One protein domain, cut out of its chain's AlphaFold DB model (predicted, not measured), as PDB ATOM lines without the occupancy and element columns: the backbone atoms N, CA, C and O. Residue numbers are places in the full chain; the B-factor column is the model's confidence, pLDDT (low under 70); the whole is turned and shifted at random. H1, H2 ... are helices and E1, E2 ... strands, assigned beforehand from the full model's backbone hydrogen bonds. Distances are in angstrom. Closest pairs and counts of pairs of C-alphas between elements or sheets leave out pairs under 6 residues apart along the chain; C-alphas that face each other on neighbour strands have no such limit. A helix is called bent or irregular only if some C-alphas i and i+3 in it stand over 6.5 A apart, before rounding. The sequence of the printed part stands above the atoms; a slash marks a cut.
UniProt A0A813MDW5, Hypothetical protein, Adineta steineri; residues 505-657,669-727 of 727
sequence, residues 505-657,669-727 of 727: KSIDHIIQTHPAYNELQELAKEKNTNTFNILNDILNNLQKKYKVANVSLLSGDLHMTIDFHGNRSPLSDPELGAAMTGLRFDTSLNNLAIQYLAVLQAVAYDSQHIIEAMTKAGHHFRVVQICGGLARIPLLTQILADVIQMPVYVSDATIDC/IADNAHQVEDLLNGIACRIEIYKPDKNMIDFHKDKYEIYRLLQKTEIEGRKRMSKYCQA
ATOM      1  N   LYS A 505     319.376 194.339 170.718       91.56
ATOM      2  CA  LYS A 505     318.528 194.859 171.795       91.56
ATOM      3  C   LYS A 505     319.006 194.429 173.185       91.56
ATOM      4  O   LYS A 505     318.893 195.215 174.121       91.56
ATOM      5  N   SER A 506     319.559 193.223 173.317       95.38
ATOM      6  CA  SER A 506     320.121 192.725 174.579       95.38
ATOM      7  C   SER A 506     321.397 193.476 174.955       95.38
ATOM      8  O   SER A 506     321.586 193.828 176.118       95.38
ATOM      9  N   ILE A 507     322.240 193.791 173.966       97.12
ATOM     10  CA  ILE A 507     323.444 194.609 174.162       97.12
ATOM     11  C   ILE A 507     323.053 196.014 174.636       97.12
ATOM     12  O   ILE A 507     323.545 196.480 175.665       97.12
ATOM     13  N   ASP A 508     322.121 196.656 173.930       95.12
ATOM     14  CA  ASP A 508     321.610 197.978 174.293       95.12
ATOM     15  C   ASP A 508     320.986 197.978 175.690       95.12
ATOM     16  O   ASP A 508     321.245 198.886 176.476       95.12
ATOM     17  N   HIS A 509     320.193 196.955 176.024       95.44
ATOM     18  CA  HIS A 509     319.532 196.842 177.322       95.44
ATOM     19  C   HIS A 509     320.537 196.809 178.478       95.44
ATOM     20  O   HIS A 509     320.385 197.564 179.438       95.44
ATOM     21  N   ILE A 510     321.593 195.999 178.373       97.31
ATOM     22  CA  ILE A 510     322.635 195.920 179.406       97.31
ATOM     23  C   ILE A 510     323.400 197.232 179.543       97.31
ATOM     24  O   ILE A 510     323.688 197.661 180.657       97.31
ATOM     25  N   ILE A 511     323.674 197.912 178.430       97.81
ATOM     26  CA  ILE A 511     324.347 199.210 178.472       97.81
ATOM     27  C   ILE A 511     323.453 200.279 179.115       97.81
ATOM     28  O   ILE A 511     323.904 200.999 180.002       97.81
ATOM     29  N   GLN A 512     322.198 200.379 178.679       97.06
ATOM     30  CA  GLN A 512     321.284 201.468 179.041       97.06
ATOM     31  C   GLN A 512     320.715 201.347 180.457       97.06
ATOM     32  O   GLN A 512     320.345 202.357 181.050       97.06
ATOM     33  N   THR A 513     320.620 200.133 181.003       96.38
ATOM     34  CA  THR A 513     320.084 199.907 182.358       96.38
ATOM     35  C   THR A 513     321.143 199.993 183.454       96.38
ATOM     36  O   THR A 513     320.804 200.043 184.638       96.38
ATOM     37  N   HIS A 514     322.425 200.043 183.092       98.00
ATOM     38  CA  HIS A 514     323.504 200.128 184.062       98.00
ATOM     39  C   HIS A 514     323.616 201.542 184.675       98.00
ATOM     40  O   HIS A 514     323.572 202.529 183.939       98.00
ATOM     41  N   PRO A 515     323.868 201.687 185.994       97.56
ATOM     42  CA  PRO A 515     323.978 203.000 186.647       97.56
ATOM     43  C   PRO A 515     325.025 203.948 186.035       97.56
ATOM     44  O   PRO A 515     324.824 205.158 186.004       97.56
ATOM     45  N   ALA A 516     326.127 203.401 185.514       97.75
ATOM     46  CA  ALA A 516     327.188 204.159 184.836       97.75
ATOM     47  C   ALA A 516     326.854 204.601 183.390       97.75
ATOM     48  O   ALA A 516     327.718 205.153 182.713       97.75
ATOM     49  N   TYR A 517     325.639 204.363 182.880       97.88
ATOM     50  CA  TYR A 517     325.287 204.721 181.499       97.88
ATOM     51  C   TYR A 517     325.398 206.228 181.225       97.88
ATOM     52  O   TYR A 517     325.910 206.627 180.181       97.88
ATOM     53  N   ASN A 518     324.982 207.073 182.172       97.44
ATOM     54  CA  ASN A 518     325.083 208.527 182.009       97.44
ATOM     55  C   ASN A 518     326.550 208.981 181.909       97.44
ATOM     56  O   ASN A 518     326.891 209.744 181.009       97.44
ATOM     57  N   GLU A 519     327.426 208.436 182.760       97.75
ATOM     58  CA  GLU A 519     328.877 208.680 182.709       97.75
ATOM     59  C   GLU A 519     329.468 208.228 181.361       97.75
ATOM     60  O   GLU A 519     330.246 208.949 180.736       97.75
ATOM     61  N   LEU A 520     329.046 207.062 180.856       97.94
ATOM     62  CA  LEU A 520     329.447 206.569 179.535       97.94
ATOM     63  C   LEU A 520     329.047 207.540 178.414       97.94
ATOM     64  O   LEU A 520     329.839 207.788 177.502       97.94
ATOM     65  N   GLN A 521     327.825 208.079 178.462       97.69
ATOM     66  CA  GLN A 521     327.339 209.036 177.468       97.69
ATOM     67  C   GLN A 521     328.104 210.362 177.518       97.69
ATOM     68  O   GLN A 521     328.383 210.936 176.464       97.69
ATOM     69  N   GLU A 522     328.437 210.853 178.710       97.25
ATOM     70  CA  GLU A 522     329.245 212.062 178.889       97.25
ATOM     71  C   GLU A 522     330.644 211.873 178.294       97.25
ATOM     72  O   GLU A 522     331.046 212.648 177.427       97.25
ATOM     73  N   LEU A 523     331.324 210.772 178.623       96.38
ATOM     74  CA  LEU A 523     332.647 210.451 178.073       96.38
ATOM     75  C   LEU A 523     332.641 210.271 176.548       96.38
ATOM     76  O   LEU A 523     333.578 210.691 175.866       96.38
ATOM     77  N   ALA A 524     331.597 209.647 175.998       96.44
ATOM     78  CA  ALA A 524     331.441 209.488 174.554       96.44
ATOM     79  C   ALA A 524     331.315 210.850 173.847       96.44
ATOM     80  O   ALA A 524     331.965 211.076 172.824       96.44
ATOM     81  N   LYS A 525     330.546 211.785 174.429       96.44
ATOM     82  CA  LYS A 525     330.421 213.165 173.931       96.44
ATOM     83  C   LYS A 525     331.741 213.925 174.036       96.44
ATOM     84  O   LYS A 525     332.160 214.529 173.054       96.44
ATOM     85  N   GLU A 526     332.413 213.861 175.186       96.31
ATOM     86  CA  GLU A 526     333.699 214.533 175.415       96.31
ATOM     87  C   GLU A 526     334.775 214.089 174.417       96.31
ATOM     88  O   GLU A 526     335.536 214.910 173.908       96.31
ATOM     89  N   LYS A 527     334.818 212.790 174.097       95.19
ATOM     90  CA  LYS A 527     335.774 212.222 173.136       95.19
ATOM     91  C   LYS A 527     335.288 212.225 171.685       95.19
ATOM     92  O   LYS A 527     336.004 211.720 170.822       95.19
ATOM     93  N   ASN A 528     334.099 212.767 171.412       95.62
ATOM     94  CA  ASN A 528     333.466 212.779 170.092       95.62
ATOM     95  C   ASN A 528     333.468 211.391 169.411       95.62
ATOM     96  O   ASN A 528     333.890 211.233 168.265       95.62
ATOM     97  N   THR A 529     333.046 210.365 170.149       94.88
ATOM     98  CA  THR A 529     333.013 208.966 169.697       94.88
ATOM     99  C   THR A 529     331.734 208.273 170.173       94.88
ATOM    100  O   THR A 529     330.935 208.854 170.904       94.88
ATOM    101  N   ASN A 530     331.503 207.031 169.747       92.81
ATOM    102  CA  ASN A 530     330.348 206.252 170.196       92.81
ATOM    103  C   ASN A 530     330.638 205.494 171.507       92.81
ATOM    104  O   ASN A 530     331.790 205.275 171.888       92.81
ATOM    105  N   THR A 531     329.576 205.068 172.192       94.88
ATOM    106  CA  THR A 531     329.660 204.361 173.478       94.88
ATOM    107  C   THR A 531     330.415 203.031 173.380       94.88
ATOM    108  O   THR A 531     331.191 202.714 174.277       94.88
ATOM    109  N   PHE A 532     330.266 202.280 172.284       94.38
ATOM    110  CA  PHE A 532     330.975 201.012 172.071       94.38
ATOM    111  C   PHE A 532     332.496 201.192 172.037       94.38
ATOM    112  O   PHE A 532     333.219 200.408 172.646       94.38
ATOM    113  N   ASN A 533     332.993 202.250 171.391       94.88
ATOM    114  CA  ASN A 533     334.422 202.561 171.349       94.88
ATOM    115  C   ASN A 533     334.978 202.851 172.750       94.88
ATOM    116  O   ASN A 533     336.036 202.338 173.101       94.88
ATOM    117  N   ILE A 534     334.238 203.598 173.580       97.31
ATOM    118  CA  ILE A 534     334.630 203.852 174.976       97.31
ATOM    119  C   ILE A 534     334.695 202.544 175.774       97.31
ATOM    120  O   ILE A 534     335.675 202.306 176.479       97.31
ATOM    121  N   LEU A 535     333.683 201.682 175.651       98.06
ATOM    122  CA  LEU A 535     333.656 200.391 176.346       98.06
ATOM    123  C   LEU A 535     334.821 199.492 175.906       98.06
ATOM    124  O   LEU A 535     335.485 198.897 176.753       98.06
ATOM    125  N   ASN A 536     335.129 199.456 174.608       96.81
ATOM    126  CA  ASN A 536     336.271 198.715 174.067       96.81
ATOM    127  C   ASN A 536     337.613 199.258 174.581       96.81
ATOM    128  O   ASN A 536     338.484 198.477 174.965       96.81
ATOM    129  N   ASP A 537     337.784 200.580 174.658       96.81
ATOM    130  CA  ASP A 537     338.984 201.196 175.237       96.81
ATOM    131  C   ASP A 537     339.167 200.811 176.710       96.81
ATOM    132  O   ASP A 537     340.278 200.502 177.152       96.81
ATOM    133  N   ILE A 538     338.075 200.797 177.478       98.12
ATOM    134  CA  ILE A 538     338.090 200.383 178.884       98.12
ATOM    135  C   ILE A 538     338.478 198.912 178.994       98.12
ATOM    136  O   ILE A 538     339.395 198.591 179.749       98.12
ATOM    137  N   LEU A 539     337.859 198.032 178.207       98.38
ATOM    138  CA  LEU A 539     338.208 196.612 178.160       98.38
ATOM    139  C   LEU A 539     339.693 196.397 177.830       98.38
ATOM    140  O   LEU A 539     340.375 195.654 178.535       98.38
ATOM    141  N   ASN A 540     340.231 197.111 176.840       97.44
ATOM    142  CA  ASN A 540     341.650 197.057 176.478       97.44
ATOM    143  C   ASN A 540     342.565 197.526 177.624       97.44
ATOM    144  O   ASN A 540     343.633 196.952 177.864       97.44
ATOM    145  N   ASN A 541     342.164 198.562 178.363       97.75
ATOM    146  CA  ASN A 541     342.907 199.045 179.527       97.75
ATOM    147  C   ASN A 541     342.856 198.050 180.694       97.75
ATOM    148  O   ASN A 541     343.882 197.817 181.337       97.75
ATOM    149  N   LEU A 542     341.702 197.430 180.946       97.94
ATOM    150  CA  LEU A 542     341.552 196.379 181.954       97.94
ATOM    151  C   LEU A 542     342.379 195.145 181.589       97.94
ATOM    152  O   LEU A 542     343.075 194.614 182.454       97.94
ATOM    153  N   GLN A 543     342.395 194.746 180.314       97.44
ATOM    154  CA  GLN A 543     343.221 193.642 179.829       97.44
ATOM    155  C   GLN A 543     344.702 193.879 180.161       97.44
ATOM    156  O   GLN A 543     345.356 193.020 180.758       97.44
ATOM    157  N   LYS A 544     345.220 195.078 179.856       97.12
ATOM    158  CA  LYS A 544     346.600 195.480 180.179       97.12
ATOM    159  C   LYS A 544     346.849 195.541 181.687       97.12
ATOM    160  O   LYS A 544     347.874 195.050 182.156       97.12
ATOM    161  N   LYS A 545     345.919 196.127 182.450       97.12
ATOM    162  CA  LYS A 545     346.017 196.290 183.908       97.12
ATOM    163  C   LYS A 545     346.095 194.942 184.629       97.12
ATOM    164  O   LYS A 545     346.941 194.778 185.504       97.12
ATOM    165  N   TYR A 546     345.242 193.992 184.251       96.06
ATOM    166  CA  TYR A 546     345.195 192.653 184.844       96.06
ATOM    167  C   TYR A 546     346.140 191.650 184.175       96.06
ATOM    168  O   TYR A 546     346.261 190.527 184.655       96.06
ATOM    169  N   LYS A 547     346.845 192.054 183.107       95.62
ATOM    170  CA  LYS A 547     347.791 191.222 182.347       95.62
ATOM    171  C   LYS A 547     347.170 189.907 181.860       95.62
ATOM    172  O   LYS A 547     347.825 188.867 181.862       95.62
ATOM    173  N   VAL A 548     345.905 189.958 181.449       95.06
ATOM    174  CA  VAL A 548     345.211 188.805 180.864       95.06
ATOM    175  C   VAL A 548     345.535 188.692 179.374       95.06
ATOM    176  O   VAL A 548     345.634 189.696 178.668       95.06
ATOM    177  N   ALA A 549     345.722 187.462 178.895       93.31
ATOM    178  CA  ALA A 549     346.178 187.203 177.528       93.31
ATOM    179  C   ALA A 549     345.171 187.675 176.465       93.31
ATOM    180  O   ALA A 549     345.570 188.209 175.434       93.31
ATOM    181  N   ASN A 550     343.874 187.541 176.744       95.69
ATOM    182  CA  ASN A 550     342.784 187.901 175.843       95.69
ATOM    183  C   ASN A 550     341.694 188.657 176.623       95.69
ATOM    184  O   ASN A 550     341.426 188.344 177.787       95.69
ATOM    185  N   VAL A 551     341.072 189.651 175.984       96.62
ATOM    186  CA  VAL A 551     339.998 190.470 176.561       96.62
ATOM    187  C   VAL A 551     338.808 189.632 177.042       96.62
ATOM    188  O   VAL A 551     338.255 189.932 178.096       96.62
ATOM    189  N   SER A 552     338.481 188.532 176.352       96.44
ATOM    190  CA  SER A 552     337.396 187.607 176.712       96.44
ATOM    191  C   SER A 552     337.519 187.033 178.123       96.44
ATOM    192  O   SER A 552     336.506 186.715 178.740       96.44
ATOM    193  N   LEU A 553     338.739 186.936 178.659       97.25
ATOM    194  CA  LEU A 553     338.993 186.404 180.000       97.25
ATOM    195  C   LEU A 553     338.509 187.337 181.120       97.25
ATOM    196  O   LEU A 553     338.339 186.887 182.252       97.25
ATOM    197  N   LEU A 554     338.273 188.625 180.831       97.38
ATOM    198  CA  LEU A 554     337.829 189.606 181.829       97.38
ATOM    199  C   LEU A 554     336.434 189.301 182.399       97.38
ATOM    200  O   LEU A 554     336.137 189.726 183.510       97.38
ATOM    201  N   SER A 555     335.593 188.564 181.669       96.31
ATOM    202  CA  SER A 555     334.250 188.141 182.095       96.31
ATOM    203  C   SER A 555     334.222 186.708 182.650       96.31
ATOM    204  O   SER A 555     333.173 186.061 182.650       96.31
ATOM    205  N   GLY A 556     335.361 186.163 183.094       94.44
ATOM    206  CA  GLY A 556     335.472 184.764 183.523       94.44
ATOM    207  C   GLY A 556     334.490 184.350 184.626       94.44
ATOM    208  O   GLY A 556     333.996 183.229 184.602       94.44
ATOM    209  N   ASP A 557     334.138 185.253 185.542       94.12
ATOM    210  CA  ASP A 557     333.199 184.994 186.641       94.12
ATOM    211  C   ASP A 557     331.775 185.532 186.402       94.12
ATOM    212  O   ASP A 557     330.892 185.298 187.230       94.12
ATOM    213  N   LEU A 558     331.521 186.184 185.261       97.88
ATOM    214  CA  LEU A 558     330.231 186.775 184.903       97.88
ATOM    215  C   LEU A 558     329.578 186.027 183.738       97.88
ATOM    216  O   LEU A 558     330.119 185.972 182.635       97.88
ATOM    217  N   HIS A 559     328.389 185.471 183.956       98.19
ATOM    218  CA  HIS A 559     327.695 184.645 182.962       98.19
ATOM    219  C   HIS A 559     326.271 185.126 182.786       98.19
ATOM    220  O   HIS A 559     325.606 185.436 183.775       98.19
ATOM    221  N   MET A 560     325.790 185.132 181.549       97.50
ATOM    222  CA  MET A 560     324.414 185.499 181.269       97.50
ATOM    223  C   MET A 560     323.871 184.848 180.004       97.50
ATOM    224  O   MET A 560     324.633 184.335 179.187       97.50
ATOM    225  N   THR A 561     322.553 184.904 179.869       97.75
ATOM    226  CA  THR A 561     321.787 184.518 178.677       97.75
ATOM    227  C   THR A 561     321.144 185.754 178.046       97.75
ATOM    228  O   THR A 561     321.074 186.803 178.687       97.75
ATOM    229  N   ILE A 562     320.711 185.649 176.787       96.56
ATOM    230  CA  ILE A 562     320.099 186.770 176.046       96.56
ATOM    231  C   ILE A 562     318.580 186.641 175.889       96.56
ATOM    232  O   ILE A 562     317.972 187.398 175.135       96.56
ATOM    233  N   ASP A 563     317.958 185.710 176.610       95.00
ATOM    234  CA  ASP A 563     316.533 185.382 176.514       95.00
ATOM    235  C   ASP A 563     315.637 186.461 177.182       95.00
ATOM    236  O   ASP A 563     314.686 186.169 177.894       95.00
ATOM    237  N   PHE A 564     315.938 187.755 176.996       89.94
ATOM    238  CA  PHE A 564     315.155 188.882 177.538       89.94
ATOM    239  C   PHE A 564     313.764 188.994 176.899       89.94
ATOM    240  O   PHE A 564     312.879 189.653 177.442       89.94
ATOM    241  N   HIS A 565     313.594 188.387 175.726       85.75
ATOM    242  CA  HIS A 565     312.361 188.391 174.948       85.75
ATOM    243  C   HIS A 565     311.994 186.970 174.491       85.75
ATOM    244  O   HIS A 565     311.584 186.755 173.348       85.75
ATOM    245  N   GLY A 566     312.223 185.988 175.370       89.00
ATOM    246  CA  GLY A 566     312.090 184.576 175.036       89.00
ATOM    247  C   GLY A 566     313.197 184.063 174.117       89.00
ATOM    248  O   GLY A 566     314.036 184.815 173.610       89.00
ATOM    249  N   ASN A 567     313.167 182.758 173.863       92.94
ATOM    250  CA  ASN A 567     314.050 182.085 172.921       92.94
ATOM    251  C   ASN A 567     313.280 181.651 171.676       92.94
ATOM    252  O   ASN A 567     312.432 180.756 171.731       92.94
ATOM    253  N   ARG A 568     313.601 182.255 170.530       91.88
ATOM    254  CA  ARG A 568     313.052 181.826 169.240       91.88
ATOM    255  C   ARG A 568     313.666 180.497 168.802       91.88
ATOM    256  O   ARG A 568     312.929 179.528 168.603       91.88
ATOM    257  N   SER A 569     314.990 180.448 168.680       95.75
ATOM    258  CA  SER A 569     315.713 179.262 168.231       95.75
ATOM    259  C   SER A 569     316.895 178.918 169.141       95.75
ATOM    260  O   SER A 569     317.591 179.816 169.603       95.75
ATOM    261  N   PRO A 570     317.193 177.623 169.334       95.56
ATOM    262  CA  PRO A 570     316.411 176.457 168.912       95.56
ATOM    263  C   PRO A 570     315.441 175.957 169.999       95.56
ATOM    264  O   PRO A 570     314.760 174.961 169.779       95.56
ATOM    265  N   LEU A 571     315.376 176.586 171.184       94.25
ATOM    266  CA  LEU A 571     314.506 176.095 172.264       94.25
ATOM    267  C   LEU A 571     313.039 176.331 171.953       94.25
ATOM    268  O   LEU A 571     312.206 175.526 172.363       94.25
ATOM    269  N   SER A 572     312.736 177.398 171.207       91.12
ATOM    270  CA  SER A 572     311.365 177.726 170.856       91.12
ATOM    271  C   SER A 572     310.520 177.812 172.127       91.12
ATOM    272  O   SER A 572     309.589 177.038 172.346       91.12
ATOM    273  N   ASP A 573     310.827 178.798 172.963       89.75
ATOM    274  CA  ASP A 573     310.143 179.090 174.219       89.75
ATOM    275  C   ASP A 573     310.033 180.617 174.402       89.75
ATOM    276  O   ASP A 573     311.003 181.248 174.820       89.75
ATOM    277  N   PRO A 574     308.886 181.241 174.060       84.56
ATOM    278  CA  PRO A 574     308.705 182.688 174.173       84.56
ATOM    279  C   PRO A 574     308.656 183.170 175.629       84.56
ATOM    280  O   PRO A 574     308.767 184.367 175.862       84.56
ATOM    281  N   GLU A 575     308.484 182.262 176.595       86.19
ATOM    282  CA  GLU A 575     308.426 182.590 178.021       86.19
ATOM    283  C   GLU A 575     309.786 182.457 178.716       86.19
ATOM    284  O   GLU A 575     309.884 182.770 179.902       86.19
ATOM    285  N   LEU A 576     310.825 181.971 178.020       91.25
ATOM    286  CA  LEU A 576     312.158 181.825 178.605       91.25
ATOM    287  C   LEU A 576     312.684 183.194 179.048       91.25
ATOM    288  O   LEU A 576     312.750 184.116 178.240       91.25
ATOM    289  N   GLY A 577     313.054 183.315 180.323       91.56
ATOM    290  CA  GLY A 577     313.647 184.529 180.873       91.56
ATOM    291  C   GLY A 577     315.176 184.535 180.831       91.56
ATOM    292  O   GLY A 577     315.830 183.513 181.045       91.56
ATOM    293  N   ALA A 578     315.764 185.717 180.637       94.75
ATOM    294  CA  ALA A 578     317.203 185.904 180.785       94.75
ATOM    295  C   ALA A 578     317.646 185.705 182.247       94.75
ATOM    296  O   ALA A 578     317.051 186.225 183.192       94.75
ATOM    297  N   ALA A 579     318.755 184.995 182.422       95.12
ATOM    298  CA  ALA A 579     319.451 184.803 183.688       95.12
ATOM    299  C   ALA A 579     320.861 185.406 183.632       95.12
ATOM    300  O   ALA A 579     321.556 185.267 182.624       95.12
ATOM    301  N   MET A 580     321.297 186.013 184.740       96.00
ATOM    302  CA  MET A 580     322.641 186.568 184.931       96.00
ATOM    303  C   MET A 580     323.200 186.141 186.293       96.00
ATOM    304  O   MET A 580     322.496 186.150 187.301       96.00
ATOM    305  N   THR A 581     324.475 185.759 186.334       96.88
ATOM    306  CA  THR A 581     325.182 185.316 187.546       96.88
ATOM    307  C   THR A 581     326.546 185.988 187.644       96.88
ATOM    308  O   THR A 581     327.067 186.481 186.647       96.88
ATOM    309  N   GLY A 582     327.132 186.005 188.843       95.19
ATOM    310  CA  GLY A 582     328.432 186.648 189.070       95.19
ATOM    311  C   GLY A 582     328.355 188.135 189.430       95.19
ATOM    312  O   GLY A 582     329.388 188.784 189.532       95.19
ATOM    313  N   LEU A 583     327.156 188.670 189.684       94.88
ATOM    314  CA  LEU A 583     326.959 190.069 190.073       94.88
ATOM    315  C   LEU A 583     327.685 190.426 191.386       94.88
ATOM    316  O   LEU A 583     327.855 189.596 192.288       94.88
ATOM    317  N   ARG A 584     328.120 191.685 191.481       93.00
ATOM    318  CA  ARG A 584     328.779 192.317 192.640       93.00
ATOM    319  C   ARG A 584     328.171 193.710 192.852       93.00
ATOM    320  O   ARG A 584     327.471 194.204 191.980       93.00
ATOM    321  N   PHE A 585     328.479 194.366 193.971       95.25
ATOM    322  CA  PHE A 585     328.039 195.746 194.250       95.25
ATOM    323  C   PHE A 585     328.749 196.828 193.407       95.25
ATOM    324  O   PHE A 585     328.530 198.014 193.633       95.25
ATOM    325  N   ASP A 586     329.631 196.440 192.484       95.38
ATOM    326  CA  ASP A 586     330.380 197.369 191.639       95.38
ATOM    327  C   ASP A 586     329.476 197.950 190.548       95.38
ATOM    328  O   ASP A 586     329.016 197.230 189.667       95.38
ATOM    329  N   THR A 587     329.235 199.255 190.617       96.12
ATOM    330  CA  THR A 587     328.439 200.018 189.649       96.12
ATOM    331  C   THR A 587     329.304 200.921 188.769       96.12
ATOM    332  O   THR A 587     328.782 201.826 188.118       96.12
ATOM    333  N   SER A 588     330.623 200.708 188.754       97.88
ATOM    334  CA  SER A 588     331.568 201.530 187.999       97.88
ATOM    335  C   SER A 588     331.467 201.325 186.488       97.88
ATOM    336  O   SER A 588     330.956 200.321 185.987       97.88
ATOM    337  N   LEU A 589     332.055 202.254 185.737       97.56
ATOM    338  CA  LEU A 589     332.187 202.138 184.288       97.56
ATOM    339  C   LEU A 589     333.011 200.907 183.848       97.56
ATOM    340  O   LEU A 589     332.754 200.331 182.792       97.56
ATOM    341  N   ASN A 590     333.959 200.449 184.678       97.81
ATOM    342  CA  ASN A 590     334.687 199.199 184.436       97.81
ATOM    343  C   ASN A 590     333.755 197.986 184.524       97.81
ATOM    344  O   ASN A 590     333.868 197.073 183.707       97.81
ATOM    345  N   ASN A 591     332.831 197.984 185.490       97.75
ATOM    346  CA  ASN A 591     331.833 196.929 185.606       97.75
ATOM    347  C   ASN A 591     330.920 196.897 184.379       97.75
ATOM    348  O   ASN A 591     330.744 195.833 183.790       97.75
ATOM    349  N   LEU A 592     330.440 198.062 183.933       98.38
ATOM    350  CA  LEU A 592     329.648 198.172 182.709       98.38
ATOM    351  C   LEU A 592     330.387 197.585 181.497       98.38
ATOM    352  O   LEU A 592     329.805 196.814 180.738       98.38
ATOM    353  N   ALA A 593     331.677 197.883 181.333       98.44
ATOM    354  CA  ALA A 593     332.481 197.318 180.252       98.44
ATOM    355  C   ALA A 593     332.562 195.778 180.314       98.44
ATOM    356  O   ALA A 593     332.449 195.114 179.283       98.44
ATOM    357  N   ILE A 594     332.688 195.194 181.511       98.25
ATOM    358  CA  ILE A 594     332.692 193.732 181.703       98.25
ATOM    359  C   ILE A 594     331.303 193.125 181.433       98.25
ATOM    360  O   ILE A 594     331.220 192.070 180.804       98.25
ATOM    361  N   GLN A 595     330.209 193.780 181.846       98.50
ATOM    362  CA  GLN A 595     328.847 193.333 181.519       98.50
ATOM    363  C   GLN A 595     328.571 193.407 180.011       98.50
ATOM    364  O   GLN A 595     328.000 192.476 179.446       98.50
ATOM    365  N   TYR A 596     329.045 194.464 179.349       98.50
ATOM    366  CA  TYR A 596     329.030 194.592 177.894       98.50
ATOM    367  C   TYR A 596     329.762 193.420 177.220       98.50
ATOM    368  O   TYR A 596     329.200 192.763 176.348       98.50
ATOM    369  N   LEU A 597     330.974 193.082 177.670       98.62
ATOM    370  CA  LEU A 597     331.697 191.910 177.167       98.62
ATOM    371  C   LEU A 597     330.904 190.607 177.376       98.62
ATOM    372  O   LEU A 597     330.831 189.778 176.469       98.62
ATOM    373  N   ALA A 598     330.297 190.422 178.551       98.50
ATOM    374  CA  ALA A 598     329.525 189.222 178.859       98.50
ATOM    375  C   ALA A 598     328.278 189.075 177.974       98.50
ATOM    376  O   ALA A 598     327.987 187.960 177.541       98.50
ATOM    377  N   VAL A 599     327.574 190.168 177.649       98.56
ATOM    378  CA  VAL A 599     326.424 190.099 176.733       98.56
ATOM    379  C   VAL A 599     326.860 189.836 175.289       98.56
ATOM    380  O   VAL A 599     326.200 189.052 174.612       98.56
ATOM    381  N   LEU A 600     328.003 190.368 174.826       98.56
ATOM    382  CA  LEU A 600     328.556 189.993 173.513       98.56
ATOM    383  C   LEU A 600     328.848 188.487 173.433       98.56
ATOM    384  O   LEU A 600     328.489 187.827 172.460       98.56
ATOM    385  N   GLN A 601     329.468 187.935 174.478       98.69
ATOM    386  CA  GLN A 601     329.725 186.499 174.577       98.69
ATOM    387  C   GLN A 601     328.425 185.692 174.611       98.69
ATOM    388  O   GLN A 601     328.325 184.684 173.922       98.69
ATOM    389  N   ALA A 602     327.415 186.145 175.356       98.50
ATOM    390  CA  ALA A 602     326.110 185.493 175.415       98.50
ATOM    391  C   ALA A 602     325.410 185.457 174.042       98.50
ATOM    392  O   ALA A 602     324.872 184.416 173.671       98.50
ATOM    393  N   VAL A 603     325.493 186.534 173.248       98.50
ATOM    394  CA  VAL A 603     325.002 186.556 171.855       98.50
ATOM    395  C   VAL A 603     325.723 185.515 170.991       98.50
ATOM    396  O   VAL A 603     325.078 184.803 170.217       98.50
ATOM    397  N   ALA A 604     327.044 185.380 171.135       98.50
ATOM    398  CA  ALA A 604     327.827 184.383 170.405       98.50
ATOM    399  C   ALA A 604     327.531 182.938 170.858       98.50
ATOM    400  O   ALA A 604     327.423 182.046 170.019       98.50
ATOM    401  N   TYR A 605     327.339 182.694 172.157       98.69
ATOM    402  CA  TYR A 605     326.949 181.378 172.681       98.69
ATOM    403  C   TYR A 605     325.570 180.954 172.190       98.69
ATOM    404  O   TYR A 605     325.371 179.808 171.793       98.69
ATOM    405  N   ASP A 606     324.618 181.878 172.156       98.44
ATOM    406  CA  ASP A 606     323.306 181.591 171.599       98.44
ATOM    407  C   ASP A 606     323.376 181.317 170.083       98.44
ATOM    408  O   ASP A 606     322.783 180.355 169.594       98.44
ATOM    409  N   SER A 607     324.226 182.057 169.358       98.44
ATOM    410  CA  SER A 607     324.530 181.784 167.943       98.44
ATOM    411  C   SER A 607     325.077 180.367 167.745       98.44
ATOM    412  O   SER A 607     324.612 179.632 166.875       98.44
ATOM    413  N   GLN A 608     326.021 179.946 168.591       98.25
ATOM    414  CA  GLN A 608     326.575 178.593 168.579       98.25
ATOM    415  C   GLN A 608     325.512 177.529 168.845       98.25
ATOM    416  O   GLN A 608     325.523 176.481 168.207       98.25
ATOM    417  N   HIS A 609     324.561 177.791 169.743       98.50
ATOM    418  CA  HIS A 609     323.455 176.874 169.999       98.50
ATOM    419  C   HIS A 609     322.566 176.671 168.764       98.50
ATOM    420  O   HIS A 609     322.196 175.536 168.455       98.50
ATOM    421  N   ILE A 610     322.265 177.743 168.028       98.56
ATOM    422  CA  ILE A 610     321.505 177.659 166.775       98.56
ATOM    423  C   ILE A 610     322.301 176.877 165.720       98.56
ATOM    424  O   ILE A 610     321.775 175.932 165.129       98.56
ATOM    425  N   ILE A 611     323.579 177.216 165.520       98.44
ATOM    426  CA  ILE A 611     324.455 176.561 164.535       98.44
ATOM    427  C   ILE A 611     324.620 175.068 164.845       98.44
ATOM    428  O   ILE A 611     324.530 174.238 163.937       98.44
ATOM    429  N   GLU A 612     324.804 174.704 166.115       98.06
ATOM    430  CA  GLU A 612     324.894 173.310 166.555       98.06
ATOM    431  C   GLU A 612     323.594 172.550 166.257       98.06
ATOM    432  O   GLU A 612     323.640 171.444 165.715       98.06
ATOM    433  N   ALA A 613     322.429 173.144 166.545       98.31
ATOM    434  CA  ALA A 613     321.134 172.529 166.257       98.31
ATOM    435  C   ALA A 613     320.920 172.302 164.751       98.31
ATOM    436  O   ALA A 613     320.494 171.217 164.346       98.31
ATOM    437  N   MET A 614     321.267 173.287 163.916       98.44
ATOM    438  CA  MET A 614     321.181 173.177 162.456       98.44
ATOM    439  C   MET A 614     322.143 172.114 161.910       98.44
ATOM    440  O   MET A 614     321.745 171.277 161.097       98.44
ATOM    441  N   THR A 615     323.385 172.097 162.400       97.94
ATOM    442  CA  THR A 615     324.412 171.130 161.979       97.94
ATOM    443  C   THR A 615     324.018 169.706 162.369       97.94
ATOM    444  O   THR A 615     324.080 168.788 161.553       97.94
ATOM    445  N   LYS A 616     323.516 169.516 163.596       97.94
ATOM    446  CA  LYS A 616     323.046 168.215 164.093       97.94
ATOM    447  C   LYS A 616     321.876 167.656 163.279       97.94
ATOM    448  O   LYS A 616     321.754 166.439 163.156       97.94
ATOM    449  N   ALA A 617     321.021 168.519 162.735       97.38
ATOM    450  CA  ALA A 617     319.895 168.115 161.897       97.38
ATOM    451  C   ALA A 617     320.293 167.774 160.450       97.38
ATOM    452  O   ALA A 617     319.524 167.111 159.753       97.38
ATOM    453  N   GLY A 618     321.477 168.198 159.995       97.12
ATOM    454  CA  GLY A 618     322.020 167.830 158.686       97.12
ATOM    455  C   GLY A 618     322.467 168.985 157.793       97.12
ATOM    456  O   GLY A 618     322.813 168.720 156.641       97.12
ATOM    457  N   HIS A 619     322.475 170.232 158.281       97.62
ATOM    458  CA  HIS A 619     323.182 171.319 157.595       97.62
ATOM    459  C   HIS A 619     324.700 171.129 157.707       97.62
ATOM    460  O   HIS A 619     325.198 170.601 158.700       97.62
ATOM    461  N   HIS A 620     325.444 171.566 156.695       95.25
ATOM    462  CA  HIS A 620     326.904 171.538 156.701       95.25
ATOM    463  C   HIS A 620     327.429 172.904 156.279       95.25
ATOM    464  O   HIS A 620     327.207 173.316 155.148       95.25
ATOM    465  N   PHE A 621     328.122 173.602 157.176       95.88
ATOM    466  CA  PHE A 621     328.642 174.939 156.903       95.88
ATOM    467  C   PHE A 621     330.157 174.902 156.702       95.88
ATOM    468  O   PHE A 621     330.890 174.374 157.537       95.88
ATOM    469  N   ARG A 622     330.630 175.511 155.612       93.81
ATOM    470  CA  ARG A 622     332.052 175.811 155.358       93.81
ATOM    471  C   ARG A 622     332.361 177.293 155.532       93.81
ATOM    472  O   ARG A 622     333.497 177.648 155.834       93.81
ATOM    473  N   VAL A 623     331.356 178.145 155.344       93.00
ATOM    474  CA  VAL A 623     331.477 179.604 155.388       93.00
ATOM    475  C   VAL A 623     330.378 180.161 156.280       93.00
ATOM    476  O   VAL A 623     329.197 179.916 156.031       93.00
ATOM    477  N   VAL A 624     330.768 180.935 157.292       95.81
ATOM    478  CA  VAL A 624     329.844 181.711 158.123       95.81
ATOM    479  C   VAL A 624     330.074 183.180 157.837       95.81
ATOM    480  O   VAL A 624     331.155 183.714 158.078       95.81
ATOM    481  N   GLN A 625     329.056 183.830 157.297       94.25
ATOM    482  CA  GLN A 625     329.083 185.246 156.992       94.25
ATOM    483  C   GLN A 625     328.124 185.980 157.915       94.25
ATOM    484  O   GLN A 625     327.019 185.508 158.154       94.25
ATOM    485  N   ILE A 626     328.533 187.139 158.414       94.06
ATOM    486  CA  ILE A 626     327.691 188.024 159.209       94.06
ATOM    487  C   ILE A 626     327.602 189.388 158.526       94.06
ATOM    488  O   ILE A 626     328.590 189.923 158.021       94.06
ATOM    489  N   CYS A 627     326.404 189.956 158.500       92.25
ATOM    490  CA  CYS A 627     326.144 191.296 157.988       92.25
ATOM    491  C   CYS A 627     325.189 192.056 158.915       92.25
ATOM    492  O   CYS A 627     324.678 191.504 159.888       92.25
ATOM    493  N   GLY A 628     324.938 193.329 158.611       87.62
ATOM    494  CA  GLY A 628     324.076 194.199 159.415       87.62
ATOM    495  C   GLY A 628     324.833 194.981 160.493       87.62
ATOM    496  O   GLY A 628     326.064 195.010 160.532       87.62
ATOM    497  N   GLY A 629     324.090 195.669 161.362       85.94
ATOM    498  CA  GLY A 629     324.656 196.593 162.349       85.94
ATOM    499  C   GLY A 629     325.593 195.926 163.358       85.94
ATOM    500  O   GLY A 629     326.607 196.516 163.724       85.94
ATOM    501  N   LEU A 630     325.302 194.688 163.772       90.19
ATOM    502  CA  LEU A 630     326.120 193.978 164.762       90.19
ATOM    503  C   LEU A 630     327.451 193.481 164.205       90.19
ATOM    504  O   LEU A 630     328.429 193.419 164.948       90.19
ATOM    505  N   ALA A 631     327.521 193.204 162.901       89.88
ATOM    506  CA  ALA A 631     328.774 192.864 162.230       89.88
ATOM    507  C   ALA A 631     329.825 193.986 162.338       89.88
ATOM    508  O   ALA A 631     331.023 193.724 162.251       89.88
ATOM    509  N   ARG A 632     329.383 195.231 162.581       87.69
ATOM    510  CA  ARG A 632     330.242 196.410 162.773       87.69
ATOM    511  C   ARG A 632     330.850 196.509 164.174       87.69
ATOM    512  O   ARG A 632     331.527 197.494 164.449       87.69
ATOM    513  N   ILE A 633     330.606 195.542 165.061       92.31
ATOM    514  CA  ILE A 633     331.248 195.442 166.377       92.31
ATOM    515  C   ILE A 633     332.375 194.401 166.261       92.31
ATOM    516  O   ILE A 633     332.107 193.210 166.426       92.31
ATOM    517  N   PRO A 634     333.646 194.799 166.025       93.69
ATOM    518  CA  PRO A 634     334.726 193.846 165.743       93.69
ATOM    519  C   PRO A 634     334.936 192.833 166.869       93.69
ATOM    520  O   PRO A 634     335.218 191.665 166.617       93.69
ATOM    521  N   LEU A 635     334.747 193.269 168.121       96.50
ATOM    522  CA  LEU A 635     334.846 192.405 169.292       96.50
ATOM    523  C   LEU A 635     333.788 191.290 169.278       96.50
ATOM    524  O   LEU A 635     334.121 190.147 169.570       96.50
ATOM    525  N   LEU A 636     332.539 191.590 168.901       97.06
ATOM    526  CA  LEU A 636     331.481 190.580 168.789       97.06
ATOM    527  C   LEU A 636     331.810 189.575 167.686       97.06
ATOM    528  O   LEU A 636     331.690 188.375 167.903       97.06
ATOM    529  N   THR A 637     332.254 190.057 166.525       96.06
ATOM    530  CA  THR A 637     332.609 189.203 165.386       96.06
ATOM    531  C   THR A 637     333.794 188.291 165.704       96.06
ATOM    532  O   THR A 637     333.759 187.104 165.377       96.06
ATOM    533  N   GLN A 638     334.821 188.811 166.385       97.69
ATOM    534  CA  GLN A 638     335.953 188.006 166.843       97.69
ATOM    535  C   GLN A 638     335.511 186.947 167.859       97.69
ATOM    536  O   GLN A 638     335.841 185.779 167.686       97.69
ATOM    537  N   ILE A 639     334.710 187.325 168.865       98.25
ATOM    538  CA  ILE A 639     334.157 186.376 169.843       98.25
ATOM    539  C   ILE A 639     333.305 185.318 169.137       98.25
ATOM    540  O   ILE A 639     333.410 184.142 169.462       98.25
ATOM    541  N   LEU A 640     332.485 185.694 168.154       98.19
ATOM    542  CA  LEU A 640     331.698 184.737 167.383       98.19
ATOM    543  C   LEU A 640     332.606 183.721 166.681       98.19
ATOM    544  O   LEU A 640     332.357 182.527 166.813       98.19
ATOM    545  N   ALA A 641     333.675 184.167 166.010       97.88
ATOM    546  CA  ALA A 641     334.658 183.273 165.394       97.88
ATOM    547  C   ALA A 641     335.306 182.337 166.429       97.88
ATOM    548  O   ALA A 641     335.390 181.128 166.202       97.88
ATOM    549  N   ASP A 642     335.701 182.877 167.587       98.12
ATOM    550  CA  ASP A 642     336.289 182.125 168.702       98.12
ATOM    551  C   ASP A 642     335.304 181.120 169.320       98.12
ATOM    552  O   ASP A 642     335.712 180.070 169.802       98.12
ATOM    553  N   VAL A 643     334.000 181.390 169.313       98.19
ATOM    554  CA  VAL A 643     332.997 180.468 169.861       98.19
ATOM    555  C   VAL A 643     332.664 179.361 168.859       98.19
ATOM    556  O   VAL A 643     332.647 178.190 169.236       98.19
ATOM    557  N   ILE A 644     332.428 179.704 167.589       97.00
ATOM    558  CA  ILE A 644     332.007 178.729 166.566       97.00
ATOM    559  C   ILE A 644     333.174 177.925 165.982       97.00
ATOM    560  O   ILE A 644     332.957 176.954 165.260       97.00
ATOM    561  N   GLN A 645     334.417 178.331 166.273       96.12
ATOM    562  CA  GLN A 645     335.645 177.691 165.789       96.12
ATOM    563  C   GLN A 645     335.748 177.632 164.256       96.12
ATOM    564  O   GLN A 645     336.359 176.730 163.680       96.12
ATOM    565  N   MET A 646     335.194 178.644 163.589       94.62
ATOM    566  CA  MET A 646     335.250 178.836 162.142       94.62
ATOM    567  C   MET A 646     335.575 180.298 161.829       94.62
ATOM    568  O   MET A 646     335.189 181.184 162.593       94.62
ATOM    569  N   PRO A 647     336.267 180.585 160.712       94.75
ATOM    570  CA  PRO A 647     336.404 181.954 160.243       94.75
ATOM    571  C   PRO A 647     335.032 182.593 160.003       94.75
ATOM    572  O   PRO A 647     334.171 181.988 159.361       94.75
ATOM    573  N   VAL A 648     334.863 183.819 160.492       95.56
ATOM    574  CA  VAL A 648     333.671 184.637 160.257       95.56
ATOM    575  C   VAL A 648     334.010 185.715 159.241       95.56
ATOM    576  O   VAL A 648     335.004 186.434 159.378       95.56
ATOM    577  N   TYR A 649     333.174 185.810 158.216       93.12
ATOM    578  CA  TYR A 649     333.325 186.752 157.117       93.12
ATOM    579  C   TYR A 649     332.354 187.911 157.285       93.12
ATOM    580  O   TYR A 649     331.172 187.694 157.539       93.12
ATOM    581  N   VAL A 650     332.844 189.135 157.131       91.69
ATOM    582  CA  VAL A 650     332.039 190.350 157.274       91.69
ATOM    583  C   VAL A 650     332.033 191.094 155.957       91.69
ATOM    584  O   VAL A 650     333.097 191.327 155.390       91.69
ATOM    585  N   SER A 651     330.855 191.465 155.469       82.38
ATOM    586  CA  SER A 651     330.728 192.320 154.284       82.38
ATOM    587  C   SER A 651     331.320 193.713 154.536       82.38
ATOM    588  O   SER A 651     331.311 194.187 155.672       82.38
ATOM    589  N   ASP A 652     331.807 194.381 153.486       80.19
ATOM    590  CA  ASP A 652     332.317 195.759 153.553       80.19
ATOM    591  C   ASP A 652     331.368 196.675 154.345       80.19
ATOM    592  O   ASP A 652     330.162 196.706 154.097       80.19
ATOM    593  N   ALA A 653     331.908 197.443 155.297       75.31
ATOM    594  CA  ALA A 653     331.115 198.294 156.184       75.31
ATOM    595  C   ALA A 653     330.295 199.368 155.442       75.31
ATOM    596  O   ALA A 653     329.290 199.847 155.983       75.31
ATOM    597  N   THR A 654     330.714 199.741 154.227       79.44
ATOM    598  CA  THR A 654     330.002 200.679 153.346       79.44
ATOM    599  C   THR A 654     328.775 200.063 152.675       79.44
ATOM    600  O   THR A 654     327.900 200.802 152.228       79.44
ATOM    601  N   ILE A 655     328.677 198.732 152.642       84.12
ATOM    602  CA  ILE A 655     327.610 198.000 151.966       84.12
ATOM    603  C   ILE A 655     326.598 197.504 152.997       84.12
ATOM    604  O   ILE A 655     326.892 196.687 153.870       84.12
ATOM    605  N   ASP A 656     325.365 197.979 152.866       91.00
ATOM    606  CA  ASP A 656     324.235 197.416 153.591       91.00
ATOM    607  C   ASP A 656     323.691 196.208 152.816       91.00
ATOM    608  O   ASP A 656     323.180 196.346 151.706       91.00
ATOM    609  N   CYS A 657     323.839 195.006 153.380       92.69
ATOM    610  CA  CYS A 657     323.454 193.765 152.704       92.69
ATOM    611  C   CYS A 657     321.943 193.631 152.489       92.69
ATOM    612  O   CYS A 657     321.547 192.936 151.560       92.69
ATOM    613  N   ILE A 669     315.116 190.701 137.890       91.56
ATOM    614  CA  ILE A 669     313.943 190.902 137.024       91.56
ATOM    615  C   ILE A 669     314.330 191.642 135.736       91.56
ATOM    616  O   ILE A 669     313.900 191.247 134.644       91.56
ATOM    617  N   ALA A 670     315.162 192.684 135.844       89.94
ATOM    618  CA  ALA A 670     315.626 193.462 134.697       89.94
ATOM    619  C   ALA A 670     316.405 192.604 133.688       89.94
ATOM    620  O   ALA A 670     316.099 192.621 132.493       89.94
ATOM    621  N   ASP A 671     317.338 191.792 134.181       86.25
ATOM    622  CA  ASP A 671     318.213 190.950 133.360       86.25
ATOM    623  C   ASP A 671     317.516 189.699 132.820       86.25
ATOM    624  O   ASP A 671     318.081 188.992 131.985       86.25
ATOM    625  N   ASN A 672     316.287 189.412 133.272       77.69
ATOM    626  CA  ASN A 672     315.616 188.135 133.019       77.69
ATOM    627  C   ASN A 672     316.536 186.953 133.387       77.69
ATOM    628  O   ASN A 672     316.643 185.973 132.645       77.69
ATOM    629  N   ALA A 673     317.260 187.095 134.501       65.62
ATOM    630  CA  ALA A 673     318.309 186.166 134.878       65.62
ATOM    631  C   ALA A 673     317.704 184.785 135.158       65.62
ATOM    632  O   ALA A 673     316.892 184.607 136.065       65.62
ATOM    633  N   HIS A 674     318.105 183.790 134.367       59.94
ATOM    634  CA  HIS A 674     317.645 182.412 134.539       59.94
ATOM    635  C   HIS A 674     318.306 181.714 135.739       59.94
ATOM    636  O   HIS A 674     317.777 180.707 136.213       59.94
ATOM    637  N   GLN A 675     319.436 182.240 136.228       73.00
ATOM    638  CA  GLN A 675     320.167 181.743 137.394       73.00
ATOM    639  C   GLN A 675     320.580 182.913 138.286       73.00
ATOM    640  O   GLN A 675     321.201 183.873 137.832       73.00
ATOM    641  N   VAL A 676     320.216 182.836 139.565       84.94
ATOM    642  CA  VAL A 676     320.513 183.877 140.561       84.94
ATOM    643  C   VAL A 676     322.018 183.934 140.820       84.94
ATOM    644  O   VAL A 676     322.601 185.004 140.975       84.94
ATOM    645  N   GLU A 677     322.651 182.766 140.805       83.25
ATOM    646  CA  GLU A 677     324.070 182.525 141.017       83.25
ATOM    647  C   GLU A 677     324.953 183.329 140.063       83.25
ATOM    648  O   GLU A 677     325.988 183.835 140.490       83.25
ATOM    649  N   ASP A 678     324.549 183.481 138.799       82.12
ATOM    650  CA  ASP A 678     325.320 184.223 137.798       82.12
ATOM    651  C   ASP A 678     325.475 185.690 138.201       82.12
ATOM    652  O   ASP A 678     326.585 186.231 138.181       82.12
ATOM    653  N   LEU A 679     324.378 186.315 138.646       84.62
ATOM    654  CA  LEU A 679     324.414 187.693 139.121       84.62
ATOM    655  C   LEU A 679     325.197 187.800 140.433       84.62
ATOM    656  O   LEU A 679     326.068 188.658 140.550       84.62
ATOM    657  N   LEU A 680     324.943 186.905 141.395       86.50
ATOM    658  CA  LEU A 680     325.657 186.903 142.677       86.50
ATOM    659  C   LEU A 680     327.176 186.753 142.488       86.50
ATOM    660  O   LEU A 680     327.946 187.431 143.160       86.50
ATOM    661  N   ASN A 681     327.622 185.910 141.553       80.25
ATOM    662  CA  ASN A 681     329.041 185.701 141.253       80.25
ATOM    663  C   ASN A 681     329.710 186.919 140.594       80.25
ATOM    664  O   ASN A 681     330.931 187.076 140.707       80.25
ATOM    665  N   GLY A 682     328.932 187.764 139.908       75.31
ATOM    666  CA  GLY A 682     329.394 189.017 139.310       75.31
ATOM    667  C   GLY A 682     329.607 190.149 140.321       75.31
ATOM    668  O   GLY A 682     330.313 191.112 140.022       75.31
ATOM    669  N   ILE A 683     329.045 190.032 141.529       82.25
ATOM    670  CA  ILE A 683     329.130 191.058 142.571       82.25
ATOM    671  C   ILE A 683     330.440 190.895 143.349       82.25
ATOM    672  O   ILE A 683     330.669 189.928 144.075       82.25
ATOM    673  N   ALA A 684     331.334 191.874 143.220       65.94
ATOM    674  CA  ALA A 684     332.640 191.868 143.877       65.94
ATOM    675  C   ALA A 684     332.613 192.601 145.234       65.94
ATOM    676  O   ALA A 684     333.419 193.504 145.475       65.94
ATOM    677  N   CYS A 685     331.693 192.223 146.129       72.19
ATOM    678  CA  CYS A 685     331.661 192.794 147.479       72.19
ATOM    679  C   CYS A 685     332.909 192.365 148.269       72.19
ATOM    680  O   CYS A 685     333.267 191.182 148.308       72.19
ATOM    681  N   ARG A 686     333.595 193.335 148.883       71.56
ATOM    682  CA  ARG A 686     334.776 193.081 149.717       71.56
ATOM    683  C   ARG A 686     334.357 192.462 151.047       71.56
ATOM    684  O   ARG A 686     333.293 192.776 151.573       71.56
ATOM    685  N   ILE A 687     335.225 191.613 151.595       83.25
ATOM    686  CA  ILE A 687     334.996 190.938 152.873       83.25
ATOM    687  C   ILE A 687     336.194 191.087 153.813       83.25
ATOM    688  O   ILE A 687     337.348 190.952 153.399       83.25
ATOM    689  N   GLU A 688     335.912 191.324 155.089       88.88
ATOM    690  CA  GLU A 688     336.868 191.191 156.188       88.88
ATOM    691  C   GLU A 688     336.776 189.787 156.799       88.88
ATOM    692  O   GLU A 688     335.722 189.148 156.765       88.88
ATOM    693  N   ILE A 689     337.888 189.285 157.348       92.31
ATOM    694  CA  ILE A 689     337.985 187.914 157.868       92.31
ATOM    695  C   ILE A 689     338.445 187.941 159.322       92.31
ATOM    696  O   ILE A 689     339.557 188.379 159.613       92.31
ATOM    697  N   TYR A 690     337.636 187.360 160.202       95.00
ATOM    698  CA  TYR A 690     337.958 187.132 161.608       95.00
ATOM    699  C   TYR A 690     338.243 185.645 161.801       95.00
ATOM    700  O   TYR A 690     337.416 184.796 161.467       95.00
ATOM    701  N   LYS A 691     339.446 185.308 162.271       96.44
ATOM    702  CA  LYS A 691     339.883 183.915 162.459       96.44
ATOM    703  C   LYS A 691     339.802 183.540 163.939       96.44
ATOM    704  O   LYS A 691     340.187 184.375 164.753       96.44
ATOM    705  N   PRO A 692     339.393 182.306 164.278       96.94
ATOM    706  CA  PRO A 692     339.321 181.867 165.667       96.94
ATOM    707  C   PRO A 692     340.696 181.894 166.347       96.94
ATOM    708  O   PRO A 692     341.682 181.383 165.800       96.94
ATOM    709  N   ASP A 693     340.750 182.430 167.564       96.00
ATOM    710  CA  ASP A 693     341.873 182.285 168.484       96.00
ATOM    711  C   ASP A 693     341.813 180.907 169.156       96.00
ATOM    712  O   ASP A 693     340.993 180.625 170.033       96.00
ATOM    713  N   LYS A 694     342.733 180.027 168.755       94.38
ATOM    714  CA  LYS A 694     342.812 178.654 169.270       94.38
ATOM    715  C   LYS A 694     343.103 178.585 170.769       94.38
ATOM    716  O   LYS A 694     342.812 177.563 171.382       94.38
ATOM    717  N   ASN A 695     343.657 179.639 171.369       95.38
ATOM    718  CA  ASN A 695     343.928 179.659 172.808       95.38
ATOM    719  C   ASN A 695     342.653 179.846 173.642       95.38
ATOM    720  O   ASN A 695     342.678 179.629 174.850       95.38
ATOM    721  N   MET A 696     341.546 180.239 173.006       96.06
ATOM    722  CA  MET A 696     340.281 180.536 173.675       96.06
ATOM    723  C   MET A 696     339.261 179.391 173.594       96.06
ATOM    724  O   MET A 696     338.167 179.530 174.139       96.06
ATOM    725  N   ILE A 697     339.617 178.260 172.968       96.06
ATOM    726  CA  ILE A 697     338.732 177.097 172.773       96.06
ATOM    727  C   ILE A 697     338.143 176.620 174.101       96.06
ATOM    728  O   ILE A 697     336.923 176.603 174.259       96.06
ATOM    729  N   ASP A 698     339.002 176.251 175.055       97.19
ATOM    730  CA  ASP A 698     338.558 175.657 176.321       97.19
ATOM    731  C   ASP A 698     337.728 176.653 177.139       97.19
ATOM    732  O   ASP A 698     336.674 176.306 177.665       97.19
ATOM    733  N   PHE A 699     338.136 177.927 177.149       97.81
ATOM    734  CA  PHE A 699     337.394 178.991 177.822       97.81
ATOM    735  C   PHE A 699     335.976 179.145 177.264       97.81
ATOM    736  O   PHE A 699     335.005 179.126 178.019       97.81
ATOM    737  N   HIS A 700     335.835 179.300 175.944       98.12
ATOM    738  CA  HIS A 700     334.519 179.483 175.337       98.12
ATOM    739  C   HIS A 700     333.664 178.221 175.420       98.12
ATOM    740  O   HIS A 700     332.450 178.339 175.565       98.12
ATOM    741  N   LYS A 701     334.274 177.031 175.407       98.06
ATOM    742  CA  LYS A 701     333.570 175.770 175.639       98.06
ATOM    743  C   LYS A 701     332.961 175.713 177.043       98.06
ATOM    744  O   LYS A 701     331.758 175.490 177.160       98.06
ATOM    745  N   ASP A 702     333.741 175.994 178.085       98.31
ATOM    746  CA  ASP A 702     333.243 175.993 179.467       98.31
ATOM    747  C   ASP A 702     332.153 177.059 179.667       98.31
ATOM    748  O   ASP A 702     331.092 176.799 180.243       98.31
ATOM    749  N   LYS A 703     332.357 178.266 179.123       98.44
ATOM    750  CA  LYS A 703     331.355 179.342 179.166       98.44
ATOM    751  C   LYS A 703     330.073 178.974 178.417       98.44
ATOM    752  O   LYS A 703     328.989 179.318 178.892       98.44
ATOM    753  N   TYR A 704     330.178 178.278 177.285       98.62
ATOM    754  CA  TYR A 704     329.029 177.781 176.533       98.62
ATOM    755  C   TYR A 704     328.243 176.738 177.339       98.62
ATOM    756  O   TYR A 704     327.018 176.817 177.424       98.62
ATOM    757  N   GLU A 705     328.920 175.807 178.014       98.38
ATOM    758  CA  GLU A 705     328.260 174.840 178.900       98.38
ATOM    759  C   GLU A 705     327.519 175.533 180.056       98.38
ATOM    760  O   GLU A 705     326.370 175.186 180.354       98.38
ATOM    761  N   ILE A 706     328.119 176.572 180.650       98.44
ATOM    762  CA  ILE A 706     327.466 177.398 181.678       98.44
ATOM    763  C   ILE A 706     326.259 178.148 181.098       98.44
ATOM    764  O   ILE A 706     325.195 178.142 181.716       98.44
ATOM    765  N   TYR A 707     326.378 178.744 179.907       98.44
ATOM    766  CA  TYR A 707     325.261 179.395 179.209       98.44
ATOM    767  C   TYR A 707     324.066 178.437 179.079       98.44
ATOM    768  O   TYR A 707     322.942 178.764 179.466       98.44
ATOM    769  N   ARG A 708     324.317 177.199 178.636       98.12
ATOM    770  CA  ARG A 708     323.282 176.159 178.517       98.12
ATOM    771  C   ARG A 708     322.723 175.714 179.868       98.12
ATOM    772  O   ARG A 708     321.538 175.382 179.953       98.12
ATOM    773  N   LEU A 709     323.541 175.690 180.919       98.12
ATOM    774  CA  LEU A 709     323.090 175.387 182.277       98.12
ATOM    775  C   LEU A 709     322.150 176.470 182.822       98.12
ATOM    776  O   LEU A 709     321.152 176.130 183.459       98.12
ATOM    777  N   LEU A 710     322.422 177.748 182.546       97.94
ATOM    778  CA  LEU A 710     321.556 178.856 182.958       97.94
ATOM    779  C   LEU A 710     320.166 178.749 182.322       97.94
ATOM    780  O   LEU A 710     319.177 178.798 183.050       97.94
ATOM    781  N   GLN A 711     320.089 178.486 181.013       97.25
ATOM    782  CA  GLN A 711     318.806 178.261 180.330       97.25
ATOM    783  C   GLN A 711     318.024 177.098 180.958       97.25
ATOM    784  O   GLN A 711     316.843 177.222 181.270       97.25
ATOM    785  N   LYS A 712     318.688 175.963 181.219       96.88
ATOM    786  CA  LYS A 712     318.053 174.809 181.888       96.88
ATOM    787  C   LYS A 712     317.569 175.143 183.299       96.88
ATOM    788  O   LYS A 712     316.531 174.639 183.722       96.88
ATOM    789  N   THR A 713     318.333 175.953 184.028       97.00
ATOM    790  CA  THR A 713     318.005 176.356 185.400       97.00
ATOM    791  C   THR A 713     316.762 177.236 185.429       97.00
ATOM    792  O   THR A 713     315.907 177.014 186.284       97.00
ATOM    793  N   GLU A 714     316.630 178.178 184.490       95.31
ATOM    794  CA  GLU A 714     315.406 178.973 184.336       95.31
ATOM    795  C   GLU A 714     314.201 178.064 184.096       95.31
ATOM    796  O   GLU A 714     313.250 178.109 184.877       95.31
ATOM    797  N   ILE A 715     314.288 177.176 183.098       94.50
ATOM    798  CA  ILE A 715     313.169 176.317 182.685       94.50
ATOM    799  C   ILE A 715     312.695 175.450 183.857       94.50
ATOM    800  O   ILE A 715     311.498 175.345 184.138       94.50
ATOM    801  N   GLU A 716     313.634 174.830 184.574       95.12
ATOM    802  CA  GLU A 716     313.321 174.007 185.742       95.12
ATOM    803  C   GLU A 716     312.776 174.851 186.906       95.12
ATOM    804  O   GLU A 716     311.840 174.429 187.589       95.12
ATOM    805  N   GLY A 717     313.311 176.055 187.122       94.12
ATOM    806  CA  GLY A 717     312.812 177.004 188.115       94.12
ATOM    807  C   GLY A 717     311.361 177.402 187.848       94.12
ATOM    808  O   GLY A 717     310.505 177.243 188.723       94.12
ATOM    809  N   ARG A 718     311.054 177.827 186.618       91.88
ATOM    810  CA  ARG A 718     309.699 178.190 186.185       91.88
ATOM    811  C   ARG A 718     308.738 177.010 186.309       91.88
ATOM    812  O   ARG A 718     307.664 177.154 186.891       91.88
ATOM    813  N   LYS A 719     309.148 175.808 185.890       91.69
ATOM    814  CA  LYS A 719     308.358 174.574 186.054       91.69
ATOM    815  C   LYS A 719     308.080 174.227 187.519       91.69
ATOM    816  O   LYS A 719     307.003 173.737 187.847       91.69
ATOM    817  N   ARG A 720     309.032 174.459 188.426       93.94
ATOM    818  CA  ARG A 720     308.816 174.241 189.867       93.94
ATOM    819  C   ARG A 720     307.846 175.242 190.466       93.94
ATOM    820  O   ARG A 720     307.139 174.872 191.401       93.94
ATOM    821  N   MET A 721     307.829 176.472 189.958       92.69
ATOM    822  CA  MET A 721     306.945 177.530 190.442       92.69
ATOM    823  C   MET A 721     305.539 177.459 189.844       92.69
ATOM    824  O   MET A 721     304.589 177.810 190.538       92.69
ATOM    825  N   SER A 722     305.369 176.933 188.627       87.38
ATOM    826  CA  SER A 722     304.063 176.862 187.953       87.38
ATOM    827  C   SER A 722     302.993 176.114 188.760       87.38
ATOM    828  O   SER A 722     301.827 176.497 188.726       87.38
ATOM    829  N   LYS A 723     303.387 175.127 189.578       88.69
ATOM    830  CA  LYS A 723     302.481 174.418 190.503       88.69
ATOM    831  C   LYS A 723     301.850 175.316 191.580       88.69
ATOM    832  O   LYS A 723     300.874 174.910 192.197       88.69
ATOM    833  N   TYR A 724     302.423 176.495 191.830       89.81
ATOM    834  CA  TYR A 724     301.899 177.502 192.756       89.81
ATOM    835  C   TYR A 724     301.174 178.651 192.042       89.81
ATOM    836  O   TYR A 724     300.431 179.372 192.691       89.81
ATOM    837  N   CYS A 725     301.383 178.829 190.734       72.88
ATOM    838  CA  CYS A 725     300.740 179.879 189.933       72.88
ATOM    839  C   CYS A 725     299.396 179.442 189.320       72.88
ATOM    840  O   CYS A 725     298.693 180.270 188.754       72.88
ATOM    841  N   GLN A 726     299.057 178.149 189.396       56.38
ATOM    842  CA  GLN A 726     297.775 177.584 188.945       56.38
ATOM    843  C   GLN A 726     296.723 177.466 190.072       56.38
ATOM    844  O   GLN A 726     295.717 176.779 189.892       56.38
ATOM    845  N   ALA A 727     296.961 178.106 191.221       39.12
ATOM    846  CA  ALA A 727     295.991 178.299 192.304       39.12
ATOM    847  C   ALA A 727     295.510 179.751 192.292       39.12
ATOM    848  O   ALA A 727     294.307 179.961 192.567       39.12
TER     849      ALA A 727
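What this domain is: This is residues 505 to 657 and 669 to 727 of the 727 residues of the protein "Hypothetical protein" of Adineta steineri (UniProt A0A813MDW5). The long helix H5 runs through the middle, with H1 to H4 packed round its earlier part and H6 packed between H5 and one face of a small three-stranded sheet. The long helix H8 crosses H5, and residues 719 to 727, of which 719 to 725 belong to H8, stick out; beyond the sheet H7 makes a far outpost. The printed part has 212 residues, with eight named helices and three named strands in the order H1 H2 H3 H4 H5 E1 H6 E2 H7 E3 H8. The sheet, order E1 E2 E3, is mixed, and the class is mostly helix. The whole is compact, with a radius of gyration of the C-alphas of 19.6 A and spans of 60 by 52 by 34 A.

How they stand to each other: H1, residues 505 to 513, touches the hub H5, residues 589 to 617, at a shallow tilt of 18 degrees, opposite ways; the closest C-alphas, Ile 507 and Val 599, are 6.0 A apart. H2, residues 517 to 526, and H5 touch only at their ends, closest at C-alphas 520 and 589, 7.1 A. H3, residues 531 to 546, touches H5 about perpendicular at 81 degrees, closest at C-alphas 535 and 593, 5.1 A. H4, residues 551 to 555, touches H5, closest at C-alphas 555 and 594, 5.8 A. E1, residues 623 to 627, H6, residues 634 to 644, and E2, residues 648 to 651, form a strand-helix-strand unit, two parallel neighbour strands with a helix between, its crossover right-handed; N 626 and O 649 are 2.8 A apart, within hydrogen-bond range. E3, residues 687 to 690, is antiparallel to E2, with N 688 and O 650 at 2.8 A. H6 is on the sheet, height over the sheet 8.4 A, making two layers, a helix on one face of a sheet. H6 touches H5 at a steep tilt of 40 degrees, the same way, closest at C-alphas 640 and 604, 4.9 A. H7, residues 676 to 682, touches no helix. H8, residues 694 to 725, touches H6, closest at C-alphas 700 and 643, 5.8 A, and only just touches H5, with 3 pairs of C-alphas within 8 A, closest at C-alphas 704 and 605, 5.7 A. Every O i to N i+4 pair is within hydrogen-bond range in H1, H2, H3, H5, H6 and H7, but 24 of 28 in H8 and 0 of 1 in H4, where 1 of 2 O i to N i+3 pairs is.

Where its parts are: H1 begins at C-alpha 505, (318.528, 194.859, 171.795). H3 is 22.5 A long and H5 42.5 A. H8, 46.9 A, ends at C-alpha 725, (300.740, 179.879, 189.933); it has a kink of 25 degrees near residue 701 and is irregular, C-alphas 695 and 698 being 7.6 A apart.

The domain as a whole: The C-alphas of Asp 671 and Ala 727, the two farthest apart, are 64.3 A apart. Residues 658 to 668 are not printed, and C-alphas 657 and 669 are 18.6 A apart across that cut. The link from H4 to H5 is long, and in it residues 559 to 560 pair antiparallel with 580 to 581. Residues 673 to 674, 684 and 726 to 727 have pLDDT under 70.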